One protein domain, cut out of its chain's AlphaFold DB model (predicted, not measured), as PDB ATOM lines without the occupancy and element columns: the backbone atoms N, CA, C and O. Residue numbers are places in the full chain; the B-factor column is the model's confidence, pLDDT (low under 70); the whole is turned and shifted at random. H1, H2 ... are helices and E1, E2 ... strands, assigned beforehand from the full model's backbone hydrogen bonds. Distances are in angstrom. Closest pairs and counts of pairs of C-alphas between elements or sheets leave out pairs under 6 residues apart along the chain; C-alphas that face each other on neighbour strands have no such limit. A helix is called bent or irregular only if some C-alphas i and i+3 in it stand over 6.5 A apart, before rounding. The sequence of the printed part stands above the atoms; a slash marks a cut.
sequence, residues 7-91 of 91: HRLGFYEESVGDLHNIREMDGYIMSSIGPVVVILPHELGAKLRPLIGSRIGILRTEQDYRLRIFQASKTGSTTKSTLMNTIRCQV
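Overview. This is residues 7 to 91 of the 91 residues of an uncharacterized protein of uncultured archaeon (UniProt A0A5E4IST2). One strongly twisted sheet of six strands is folded back on itself like a half-open shell, with the leaf E3 E2 facing the leaf E4 E5 E6 and the long, sharply bent strand E1 as the hinge. The single short helix H1 packs on the sheet near E1 and E2, with E5 and E6 of the other leaf also close to it, and a loop of residues 76 to 82 sticks out. The printed part has 85 residues, with E1, E2, E3, H1, E4, E5 and E6 in that order along it. The sheet's order is E3 E2 E1 E4 E5 E6, all antiparallel, and the class is mostly strand. The whole is compact, with a radius of gyration of the C-alphas of 12.3 A and spans of 34 by 23 by 21 A.

Along the chain. E1, residues 14 to 25, begins with C-alpha 14 at (176.001, 156.583, 231.690), is 21.7 A long and bends by 109 degrees at residue 17. E2 is residues 28 to 33, 15.3 A, and E3 is residues 36 to 41, 16.3 A. H1, residues 42 to 51, is 15.2 A long and only just irregular: C-alphas 47 and 50 are 6.6 A apart. E4 is residues 55 to 60, 16.9 A, and E5 is residues 64 to 71, 22.4 A. E6, residues 87 to 90, is 9.6 A long and ends with C-alpha 90 at (162.716, 166.870, 229.456).

Arrangement. The pairing of E1 is staggered: residues 14 to 18 pair with E4, where N 15 and O 58 are 2.9 A apart, and residues 19 to 25 pair with E2, where N 30 and O 23 are 2.7 A apart. E1 E2 E3 and E4 E5 E6 are each a meander, every strand the antiparallel neighbour of the one before. In the hairpin of E2 and E3, N 31 and O 38 are 2.8 A apart; in the hairpin of E4 and E5, N 57 and O 68 are 2.8 A apart. E5 and E6 form a hairpin with one pair within hydrogen-bond range, N 89 and O 65, 3.4 A. The edge strands E3 and E6 are apart. H1 is on the sheet at a height over the sheet of 5.4 A, only just over none of its strands. The closest C-alphas of H1 and E2 are those of His 42 and Tyr 28, 4.5 A; those of H1 and E1 are Leu 51 and Leu 19, 6.9 A. H1 and E5 are near each other. In H1, 2 of 6 O i to N i+4 pairs and 4 of 7 O i to N i+3 pairs are within hydrogen-bond range.

Size, cuts and confidence. The C-alphas farthest apart, those of Asp 26 and Lys 80, are 36.6 A apart. The printed part has no cut. The link from E5 to E6, residues 72 to 86, is long, and its residues 76 to 82 stand free; the other links are tight. The mean pLDDT of the printed part is 80.6, and residues 72 to 91 are under 70.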
ATOM      1  N   HIS A   7     170.396 150.153 240.237       89.31
ATOM      2  CA  HIS A   7     171.314 151.274 240.198       89.31
ATOM      3  C   HIS A   7     170.588 152.543 239.775       89.31
ATOM      4  O   HIS A   7     169.834 152.566 238.798       89.31
ATOM      5  N   ARG A   8     170.827 153.620 240.517       89.75
ATOM      6  CA  ARG A   8     170.340 154.952 240.170       89.75
ATOM      7  C   ARG A   8     171.511 155.741 239.610       89.75
ATOM      8  O   ARG A   8     172.482 155.955 240.321       89.75
ATOM      9  N   LEU A   9     171.379 156.187 238.363       90.38
ATOM     10  CA  LEU A   9     172.404 156.990 237.703       90.38
ATOM     11  C   LEU A   9     172.600 158.332 238.422       90.38
ATOM     12  O   LEU A   9     171.631 159.075 238.620       90.38
ATOM     13  N   GLY A  10     173.844 158.631 238.784       91.62
ATOM     14  CA  GLY A  10     174.304 159.942 239.225       91.62
ATOM     15  C   GLY A  10     174.470 160.930 238.066       91.62
ATOM     16  O   GLY A  10     174.261 160.597 236.899       91.62
ATOM     17  N   PHE A  11     174.836 162.176 238.372       92.75
ATOM     18  CA  PHE A  11     175.059 163.187 237.335       92.75
ATOM     19  C   PHE A  11     176.230 162.816 236.429       92.75
ATOM     20  O   PHE A  11     177.300 162.445 236.903       92.75
ATOM     21  N   TYR A  12     176.002 162.945 235.122       92.69
ATOM     22  CA  TYR A  12     176.928 162.566 234.055       92.69
ATOM     23  C   TYR A  12     177.319 161.084 234.055       92.69
ATOM     24  O   TYR A  12     178.281 160.695 233.396       92.69
ATOM     25  N   GLU A  13     176.547 160.246 234.750       94.00
ATOM     26  CA  GLU A  13     176.718 158.804 234.720       94.00
ATOM     27  C   GLU A  13     175.933 158.196 233.555       94.00
ATOM     28  O   GLU A  13     174.758 158.511 233.334       94.00
ATOM     29  N   GLU A  14     176.588 157.306 232.812       92.94
ATOM     30  CA  GLU A  14     176.001 156.583 231.690       92.94
ATOM     31  C   GLU A  14     175.944 155.083 231.985       92.94
ATOM     32  O   GLU A  14     176.945 154.473 232.356       92.94
ATOM     33  N   SER A  15     174.783 154.470 231.753       93.31
ATOM     34  CA  SER A  15     174.652 153.013 231.686       93.31
ATOM     35  C   SER A  15     174.545 152.576 230.234       93.31
ATOM     36  O   SER A  15     173.610 152.975 229.538       93.31
ATOM     37  N   VAL A  16     175.466 151.718 229.795       93.19
ATOM     38  CA  VAL A  16     175.510 151.177 228.431       93.19
ATOM     39  C   VAL A  16     175.411 149.660 228.464       93.19
ATOM     40  O   VAL A  16     176.189 148.996 229.146       93.19
ATOM     41  N   GLY A  17     174.497 149.098 227.679       92.56
ATOM     42  CA  GLY A  17     174.315 147.653 227.598       92.56
ATOM     43  C   GLY A  17     173.118 147.252 226.752       92.56
ATOM     44  O   GLY A  17     172.440 148.093 226.159       92.56
ATOM     45  N   ASP A  18     172.871 145.950 226.695       93.31
ATOM     46  CA  ASP A  18     171.715 145.402 225.996       93.31
ATOM     47  C   ASP A  18     170.463 145.598 226.844       93.31
ATOM     48  O   ASP A  18     170.434 145.258 228.030       93.31
ATOM     49  N   LEU A  19     169.424 146.178 226.247       93.12
ATOM     50  CA  LEU A  19     168.151 146.360 226.923       93.12
ATOM     51  C   LEU A  19     167.382 145.042 226.915       93.12
ATOM     52  O   LEU A  19     166.857 144.629 225.884       93.12
ATOM     53  N   HIS A  20     167.279 144.386 228.063       91.12
ATOM     54  CA  HIS A  20     166.621 143.083 228.160       91.12
ATOM     55  C   HIS A  20     165.137 143.187 228.501       91.12
ATOM     56  O   HIS A  20     164.323 142.440 227.961       91.12
ATOM     57  N   ASN A  21     164.776 144.074 229.428       90.62
ATOM     58  CA  ASN A  21     163.415 144.166 229.947       90.62
ATOM     59  C   ASN A  21     163.146 145.556 230.529       90.62
ATOM     60  O   ASN A  21     164.072 146.241 230.967       90.62
ATOM     61  N   ILE A  22     161.876 145.947 230.565       91.81
ATOM     62  CA  ILE A  22     161.387 147.176 231.181       91.81
ATOM     63  C   ILE A  22     160.177 146.803 232.029       91.81
ATOM     64  O   ILE A  22     159.211 146.233 231.523       91.81
ATOM     65  N   ARG A  23     160.223 147.139 233.315       91.38
ATOM     66  CA  ARG A  23     159.089 146.997 234.235       91.38
ATOM     67  C   ARG A  23     158.636 148.369 234.693       91.38
ATOM     68  O   ARG A  23     159.474 149.202 235.001       91.38
ATOM     69  N   GLU A  24     157.335 148.596 234.759       89.75
ATOM     70  CA  GLU A  24     156.772 149.817 235.339       89.75
ATOM     71  C   GLU A  24     156.405 149.580 236.798       89.75
ATOM     72  O   GLU A  24     155.797 148.562 237.127       89.75
ATOM     73  N   MET A  25     156.811 150.506 237.665       84.69
ATOM     74  CA  MET A  25     156.527 150.489 239.099       84.69
ATOM     75  C   MET A  25     156.373 151.923 239.608       84.69
ATOM     76  O   MET A  25     157.291 152.724 239.450       84.69
ATOM     77  N   ASP A  26     155.225 152.234 240.212       82.75
ATOM     78  CA  ASP A  26     154.963 153.473 240.963       82.75
ATOM     79  C   ASP A  26     155.402 154.775 240.259       82.75
ATOM     80  O   ASP A  26     156.026 155.647 240.856       82.75
ATOM     81  N   GLY A  27     155.105 154.913 238.960       84.69
ATOM     82  CA  GLY A  27     155.459 156.112 238.180       84.69
ATOM     83  C   GLY A  27     156.912 156.164 237.691       84.69
ATOM     84  O   GLY A  27     157.335 157.154 237.093       84.69
ATOM     85  N   TYR A  28     157.666 155.081 237.874       88.56
ATOM     86  CA  TYR A  28     159.008 154.881 237.335       88.56
ATOM     87  C   TYR A  28     159.060 153.641 236.446       88.56
ATOM     88  O   TYR A  28     158.177 152.779 236.465       88.56
ATOM     89  N   ILE A  29     160.130 153.535 235.662       92.75
ATOM     90  CA  ILE A  29     160.469 152.315 234.935       92.75
ATOM     91  C   ILE A  29     161.790 151.754 235.461       92.75
ATOM     92  O   ILE A  29     162.756 152.479 235.689       92.75
ATOM     93  N   MET A  30     161.847 150.440 235.612       92.81
ATOM     94  CA  MET A  30     163.054 149.680 235.896       92.81
ATOM     95  C   MET A  30     163.502 149.014 234.600       92.81
ATOM     96  O   MET A  30     162.874 148.065 234.126       92.81
ATOM     97  N   SER A  31     164.574 149.534 234.009       92.69
ATOM     98  CA  SER A  31     165.128 149.043 232.746       92.69
ATOM     99  C   SER A  31     166.339 148.157 233.015       92.69
ATOM    100  O   SER A  31     167.317 148.603 233.603       92.69
ATOM    101  N   SER A  32     166.281 146.898 232.590       93.56
ATOM    102  CA  SER A  32     167.411 145.965 232.677       93.56
ATOM    103  C   SER A  32     168.366 146.227 231.514       93.56
ATOM    104  O   SER A  32     168.035 145.894 230.376       93.56
ATOM    105  N   ILE A  33     169.511 146.848 231.795       92.00
ATOM    106  CA  ILE A  33     170.535 147.235 230.816       92.00
ATOM    107  C   ILE A  33     171.808 146.449 231.145       92.00
ATOM    108  O   ILE A  33     172.524 146.759 232.100       92.00
ATOM    109  N   GLY A  34     172.071 145.392 230.375       88.06
ATOM    110  CA  GLY A  34     173.117 144.418 230.688       88.06
ATOM    111  C   GLY A  34     172.912 143.790 232.080       88.06
ATOM    112  O   GLY A  34     171.803 143.348 232.386       88.06
ATOM    113  N   PRO A  35     173.944 143.741 232.946       87.56
ATOM    114  CA  PRO A  35     173.836 143.138 234.278       87.56
ATOM    115  C   PRO A  35     173.171 144.045 235.332       87.56
ATOM    116  O   PRO A  35     173.000 143.619 236.474       87.56
ATOM    117  N   VAL A  36     172.814 145.285 234.982       89.88
ATOM    118  CA  VAL A  36     172.329 146.307 235.922       89.88
ATOM    119  C   VAL A  36     170.867 146.644 235.638       89.88
ATOM    120  O   VAL A  36     170.431 146.673 234.488       89.88
ATOM    121  N   VAL A  37     170.097 146.933 236.688       92.38
ATOM    122  CA  VAL A  37     168.732 147.463 236.553       92.38
ATOM    123  C   VAL A  37     168.743 148.948 236.864       92.38
ATOM    124  O   VAL A  37     169.048 149.339 237.982       92.38
ATOM    125  N   VAL A  38     168.393 149.781 235.892       92.69
ATOM    126  CA  VAL A  38     168.394 151.239 236.031       92.69
ATOM    127  C   VAL A  38     166.980 151.756 236.269       92.69
ATOM    128  O   VAL A  38     166.068 151.436 235.505       92.69
ATOM    129  N   ILE A  39     166.803 152.577 237.307       91.88
ATOM    130  CA  ILE A  39     165.540 153.287 237.557       91.88
ATOM    131  C   ILE A  39     165.511 154.570 236.726       91.88
ATOM    132  O   ILE A  39     166.413 155.406 236.827       91.88
ATOM    133  N   LEU A  40     164.459 154.737 235.929       91.44
ATOM    134  CA  LEU A  40     164.259 155.879 235.045       91.44
ATOM    135  C   LEU A  40     162.828 156.431 235.187       91.44
ATOM    136  O   LEU A  40     161.941 155.731 235.680       91.44
ATOM    137  N   PRO A  41     162.580 157.671 234.739       90.31
ATOM    138  CA  PRO A  41     161.236 158.238 234.656       90.31
ATOM    139  C   PRO A  41     160.316 157.423 233.739       90.31
ATOM    140  O   PRO A  41     160.764 156.903 232.712       90.31
ATOM    141  N   HIS A  42     159.022 157.360 234.066       88.94
ATOM    142  CA  HIS A  42     158.027 156.618 233.285       88.94
ATOM    143  C   HIS A  42     157.956 157.045 231.807       88.94
ATOM    144  O   HIS A  42     157.809 156.203 230.925       88.94
ATOM    145  N   GLU A  43     158.149 158.332 231.514       86.56
ATOM    146  CA  GLU A  43     158.101 158.895 230.154       86.56
ATOM    147  C   GLU A  43     159.115 158.256 229.191       86.56
ATOM    148  O   GLU A  43     158.873 158.168 227.983       86.56
ATOM    149  N   LEU A  44     160.255 157.773 229.706       87.69
ATOM    150  CA  LEU A  44     161.242 157.067 228.888       87.69
ATOM    151  C   LEU A  44     160.741 155.683 228.451       87.69
ATOM    152  O   LEU A  44     161.238 155.146 227.461       87.69
ATOM    153  N   GLY A  45     159.746 155.117 229.135       87.62
ATOM    154  CA  GLY A  45     159.270 153.755 228.915       87.62
ATOM    155  C   GLY A  45     158.767 153.557 227.493       87.62
ATOM    156  O   GLY A  45     159.181 152.617 226.816       87.62
ATOM    157  N   ALA A  46     157.966 154.499 226.988       87.31
ATOM    158  CA  ALA A  46     157.451 154.463 225.619       87.31
ATOM    159  C   ALA A  46     158.568 154.466 224.558       87.31
ATOM    160  O   ALA A  46     158.433 153.823 223.518       87.31
ATOM    161  N   LYS A  47     159.689 155.147 224.832       87.06
ATOM    162  CA  LYS A  47     160.843 155.230 223.921       87.06
ATOM    163  C   LYS A  47     161.745 153.999 224.004       87.06
ATOM    164  O   LYS A  47     162.343 153.614 223.007       87.06
ATOM    165  N   LEU A  48     161.841 153.385 225.183       89.62
ATOM    166  CA  LEU A  48     162.703 152.234 225.439       89.62
ATOM    167  C   LEU A  48     162.055 150.899 225.049       89.62
ATOM    168  O   LEU A  48     162.749 150.018 224.556       89.62
ATOM    169  N   ARG A  49     160.735 150.744 225.207       89.81
ATOM    170  CA  ARG A  49     159.992 149.521 224.832       89.81
ATOM    171  C   ARG A  49     160.292 148.995 223.417       89.81
ATOM    172  O   ARG A  49     160.559 147.800 223.304       89.81
ATOM    173  N   PRO A  50     160.310 149.815 222.346       90.00
ATOM    174  CA  PRO A  50     160.646 149.321 221.006       90.00
ATOM    175  C   PRO A  50     162.125 148.935 220.843       90.00
ATOM    176  O   PRO A  50     162.485 148.321 219.843       90.00
ATOM    177  N   LEU A  51     162.984 149.283 221.806       89.44
ATOM    178  CA  LEU A  51     164.424 149.023 221.791       89.44
ATOM    179  C   LEU A  51     164.807 147.786 222.613       89.44
ATOM    180  O   LEU A  51     165.991 147.542 222.830       89.44
ATOM    181  N   ILE A  52     163.844 146.989 223.082       91.69
ATOM    182  CA  ILE A  52     164.150 145.723 223.758       91.69
ATOM    183  C   ILE A  52     164.924 144.805 222.792       91.69
ATOM    184  O   ILE A  52     164.563 144.620 221.627       91.69
ATOM    185  N   GLY A  53     166.040 144.267 223.275       90.50
ATOM    186  CA  GLY A  53     167.032 143.514 222.509       90.50
ATOM    187  C   GLY A  53     168.081 144.378 221.799       90.50
ATOM    188  O   GLY A  53     169.008 143.827 221.214       90.50
ATOM    189  N   SER A  54     167.952 145.708 221.826       90.69
ATOM    190  CA  SER A  54     168.941 146.637 221.267       90.69
ATOM    191  C   SER A  54     170.012 146.981 222.295       90.69
ATOM    192  O   SER A  54     169.729 147.087 223.492       90.69
ATOM    193  N   ARG A  55     171.224 147.275 221.819       92.12
ATOM    194  CA  ARG A  55     172.265 147.875 222.660       92.12
ATOM    195  C   ARG A  55     172.039 149.378 222.766       92.12
ATOM    196  O   ARG A  55     172.096 150.084 221.752       92.12
ATOM    197  N   ILE A  56     171.813 149.869 223.980       93.62
ATOM    198  CA  ILE A  56     171.512 151.277 224.268       93.62
ATOM    199  C   ILE A  56     172.468 151.857 225.316       93.62
ATOM    200  O   ILE A  56     173.101 151.127 226.075       93.62
ATOM    201  N   GLY A  57     172.566 153.182 225.344       93.38
ATOM    202  CA  GLY A  57     173.214 153.970 226.386       93.38
ATOM    203  C   GLY A  57     172.231 154.979 226.954       93.38
ATOM    204  O   GLY A  57     171.519 155.638 226.194       93.38
ATOM    205  N   ILE A  58     172.164 155.086 228.276       93.88
ATOM    206  CA  ILE A  58     171.354 156.088 228.963       93.88
ATOM    207  C   ILE A  58     172.269 156.899 229.863       93.88
ATOM    208  O   ILE A  58     172.794 156.379 230.844       93.88
ATOM    209  N   LEU A  59     172.426 158.171 229.519       93.62
ATOM    210  CA  LEU A  59     173.193 159.152 230.272       93.62
ATOM    211  C   LEU A  59     172.238 159.992 231.115       93.62
ATOM    212  O   LEU A  59     171.309 160.598 230.574       93.62
ATOM    213  N   ARG A  60     172.492 160.077 232.419       93.62
ATOM    214  CA  ARG A  60     171.846 161.070 233.278       93.62
ATOM    215  C   ARG A  60     172.603 162.391 233.167       93.62
ATOM    216  O   ARG A  60     173.794 162.452 233.449       93.62
ATOM    217  N   THR A  61     171.915 163.460 232.792       91.75
ATOM    218  CA  THR A  61     172.436 164.827 232.887       91.75
ATOM    219  C   THR A  61     171.891 165.507 234.144       91.75
ATOM    220  O   THR A  61     171.128 164.918 234.918       91.75
ATOM    221  N   GLU A  62     172.288 166.756 234.375       92.44
ATOM    222  CA  GLU A  62     171.752 167.565 235.474       92.44
ATOM    223  C   GLU A  62     170.232 167.750 235.367       92.44
ATOM    224  O   GLU A  62     169.531 167.714 236.378       92.44
ATOM    225  N   GLN A  63     169.718 167.878 234.142       88.06
ATOM    226  CA  GLN A  63     168.329 168.257 233.865       88.06
ATOM    227  C   GLN A  63     167.494 167.099 233.318       88.06
ATOM    228  O   GLN A  63     166.302 167.033 233.577       88.06
ATOM    229  N   ASP A  64     168.100 166.198 232.549       90.94
ATOM    230  CA  ASP A  64     167.385 165.206 231.753       90.94
ATOM    231  C   ASP A  64     168.113 163.858 231.660       90.94
ATOM    232  O   ASP A  64     169.192 163.647 232.218       90.94
ATOM    233  N   TYR A  65     167.496 162.922 230.942       91.62
ATOM    234  CA  TYR A  65     168.151 161.707 230.473       91.62
ATOM    235  C   TYR A  65     168.341 161.774 228.961       91.62
ATOM    236  O   TYR A  65     167.437 162.174 228.219       91.62
ATOM    237  N   ARG A  66     169.508 161.328 228.498       91.38
ATOM    238  CA  ARG A  66     169.820 161.194 227.075       91.38
ATOM    239  C   ARG A  66     169.947 159.733 226.703       91.38
ATOM    240  O   ARG A  66     170.726 158.998 227.301       91.38
ATOM    241  N   LEU A  67     169.191 159.346 225.684       90.75
ATOM    242  CA  LEU A  67     169.230 158.014 225.100       90.75
ATOM    243  C   LEU A  67     170.138 158.006 223.869       90.75
ATOM    244  O   LEU A  67     169.995 158.845 222.976       90.75
ATOM    245  N   ARG A  68     171.022 157.013 223.805       91.31
ATOM    246  CA  ARG A  68     171.855 156.680 222.652       91.31
ATOM    247  C   ARG A  68     171.574 155.245 222.220       91.31
ATOM    248  O   ARG A  68     171.541 154.340 223.046       91.31
ATOM    249  N   ILE A  69     171.397 155.022 220.923       90.69
ATOM    250  CA  ILE A  69     171.158 153.691 220.351       90.69
ATOM    251  C   ILE A  69     172.423 153.276 219.604       90.69
ATOM    252  O   ILE A  69     172.868 153.988 218.704       90.69
ATOM    253  N   PHE A  70     173.027 152.153 219.993       85.44
ATOM    254  CA  PHE A  70     174.245 151.638 219.360       85.44
ATOM    255  C   PHE A  70     173.922 150.633 218.258       85.44
ATOM    256  O   PHE A  70     174.486 150.705 217.169       85.44
ATOM    257  N   GLN A  71     173.012 149.699 218.538       78.81
ATOM    258  CA  GLN A  71     172.571 148.681 217.589       78.81
ATOM    259  C   GLN A  71     171.089 148.410 217.808       78.81
ATOM    260  O   GLN A  71     170.711 147.899 218.857       78.81
ATOM    261  N   ALA A  72     170.263 148.759 216.822       69.69
ATOM    262  CA  ALA A  72     168.843 148.447 216.846       69.69
ATOM    263  C   ALA A  72     168.632 146.944 216.594       69.69
ATOM    264  O   ALA A  72     169.087 146.411 215.576       69.69
ATOM    265  N   SER A  73     167.938 146.263 217.505       62.59
ATOM    266  CA  SER A  73     167.413 144.918 217.279       62.59
ATOM    267  C   SER A  73     166.400 144.983 216.139       62.59
ATOM    268  O   SER A  73     165.504 145.827 216.109       62.59
ATOM    269  N   LYS A  74     166.570 144.112 215.141       55.22
ATOM    270  CA  LYS A  74     165.669 144.023 213.989       55.22
ATOM    271  C   LYS A  74     164.335 143.411 214.419       55.22
ATOM    272  O   LYS A  74     164.105 142.228 214.190       55.22
ATOM    273  N   THR A  75     163.437 144.213 214.972       46.88
ATOM    274  CA  THR A  75     162.008 143.884 214.986       46.88
ATOM    275  C   THR A  75     161.367 144.747 213.902       46.88
ATOM    276  O   THR A  75     161.408 145.971 213.968       46.88
ATOM    277  N   GLY A  76     160.946 144.105 212.811       51.38
ATOM    278  CA  GLY A  76     160.778 144.712 211.490       51.38
ATOM    279  C   GLY A  76     160.016 146.041 211.434       51.38
ATOM    280  O   GLY A  76     158.820 146.101 211.675       51.38
ATOM    281  N   SER A  77     160.692 147.086 210.965       38.97
ATOM    282  CA  SER A  77     160.276 147.827 209.770       38.97
ATOM    283  C   SER A  77     161.455 148.644 209.239       38.97
ATOM    284  O   SER A  77     162.258 149.224 209.965       38.97
ATOM    285  N   THR A  78     161.617 148.570 207.929       48.78
ATOM    286  CA  THR A  78     162.676 149.161 207.123       48.78
ATOM    287  C   THR A  78     162.755 150.673 207.296       48.78
ATOM    288  O   THR A  78     161.885 151.376 206.800       48.78
ATOM    289  N   THR A  79     163.855 151.200 207.834       39.94
ATOM    290  CA  THR A  79     164.572 152.297 207.161       39.94
ATOM    291  C   THR A  79     166.011 152.381 207.648       39.94
ATOM    292  O   THR A  79     166.292 152.517 208.835       39.94
ATOM    293  N   LYS A  80     166.947 152.302 206.698       41.59
ATOM    294  CA  LYS A  80     168.342 152.686 206.903       41.59
ATOM    295  C   LYS A  80     168.353 154.150 207.347       41.59
ATOM    296  O   LYS A  80     168.086 155.033 206.542       41.59
ATOM    297  N   SER A  81     168.663 154.410 208.606       41.16
ATOM    298  CA  SER A  81     169.064 155.743 209.030       41.16
ATOM    299  C   SER A  81     170.153 155.605 210.071       41.16
ATOM    300  O   SER A  81     169.909 155.373 211.252       41.16
ATOM    301  N   THR A  82     171.384 155.724 209.589       45.00
ATOM    302  CA  THR A  82     172.520 156.170 210.385       45.00
ATOM    303  C   THR A  82     172.204 157.591 210.842       45.00
ATOM    304  O   THR A  82     172.590 158.563 210.204       45.00
ATOM    305  N   LEU A  83     171.431 157.716 211.916       49.84
ATOM    306  CA  LEU A  83     171.191 158.977 212.594       49.84
ATOM    307  C   LEU A  83     171.550 158.761 214.057       49.84
ATOM    308  O   LEU A  83     170.931 157.960 214.758       49.84
ATOM    309  N   MET A  84     172.586 159.469 214.501       41.66
ATOM    310  CA  MET A  84     172.891 159.686 215.913       41.66
ATOM    311  C   MET A  84     171.726 160.465 216.546       41.66
ATOM    312  O   MET A  84     171.825 161.662 216.797       41.66
ATOM    313  N   ASN A  85     170.590 159.807 216.766       46.59
ATOM    314  CA  ASN A  85     169.429 160.431 217.384       46.59
ATOM    315  C   ASN A  85     169.659 160.507 218.893       46.59
ATOM    316  O   ASN A  85     169.390 159.566 219.633       46.59
ATOM    317  N   THR A  86     170.177 161.654 219.337       48.28
ATOM    318  CA  THR A  86     170.173 162.040 220.750       48.28
ATOM    319  C   THR A  86     168.774 162.542 221.074       48.28
ATOM    320  O   THR A  86     168.434 163.690 220.789       48.28
ATOM    321  N   ILE A  87     167.930 161.676 221.626       57.50
ATOM    322  CA  ILE A  87     166.580 162.069 222.031       57.50
ATOM    323  C   ILE A  87     166.673 162.637 223.449       57.50
ATOM    324  O   ILE A  87     166.959 161.900 224.393       57.50
ATOM    325  N   ARG A  88     166.447 163.949 223.590       47.09
ATOM    326  CA  ARG A  88     166.225 164.590 224.895       47.09
ATOM    327  C   ARG A  88     164.857 164.176 225.440       47.09
ATOM    328  O   ARG A  88     163.860 164.210 224.713       47.09
ATOM    329  N   CYS A  89     164.803 163.810 226.714       44.84
ATOM    330  CA  CYS A  89     163.562 163.709 227.479       44.84
ATOM    331  C   CYS A  89     163.597 164.773 228.573       44.84
ATOM    332  O   CYS A  89     164.266 164.556 229.574       44.84
ATOM    333  N   GLN A  90     162.925 165.909 228.371       45.41
ATOM    334  CA  GLN A  90     162.716 166.870 229.456       45.41
ATOM    335  C   GLN A  90     161.797 166.218 230.493       45.41
ATOM    336  O   GLN A  90     160.708 165.785 230.122       45.41
ATOM    337  N   VAL A  91     162.294 166.105 231.726       45.00
ATOM    338  CA  VAL A  91     161.516 165.805 232.936       45.00
ATOM    339  C   VAL A  91     161.130 167.102 233.630       45.00
ATOM    340  O   VAL A  91     161.890 168.087 233.473       45.00
TER     341      VAL A  91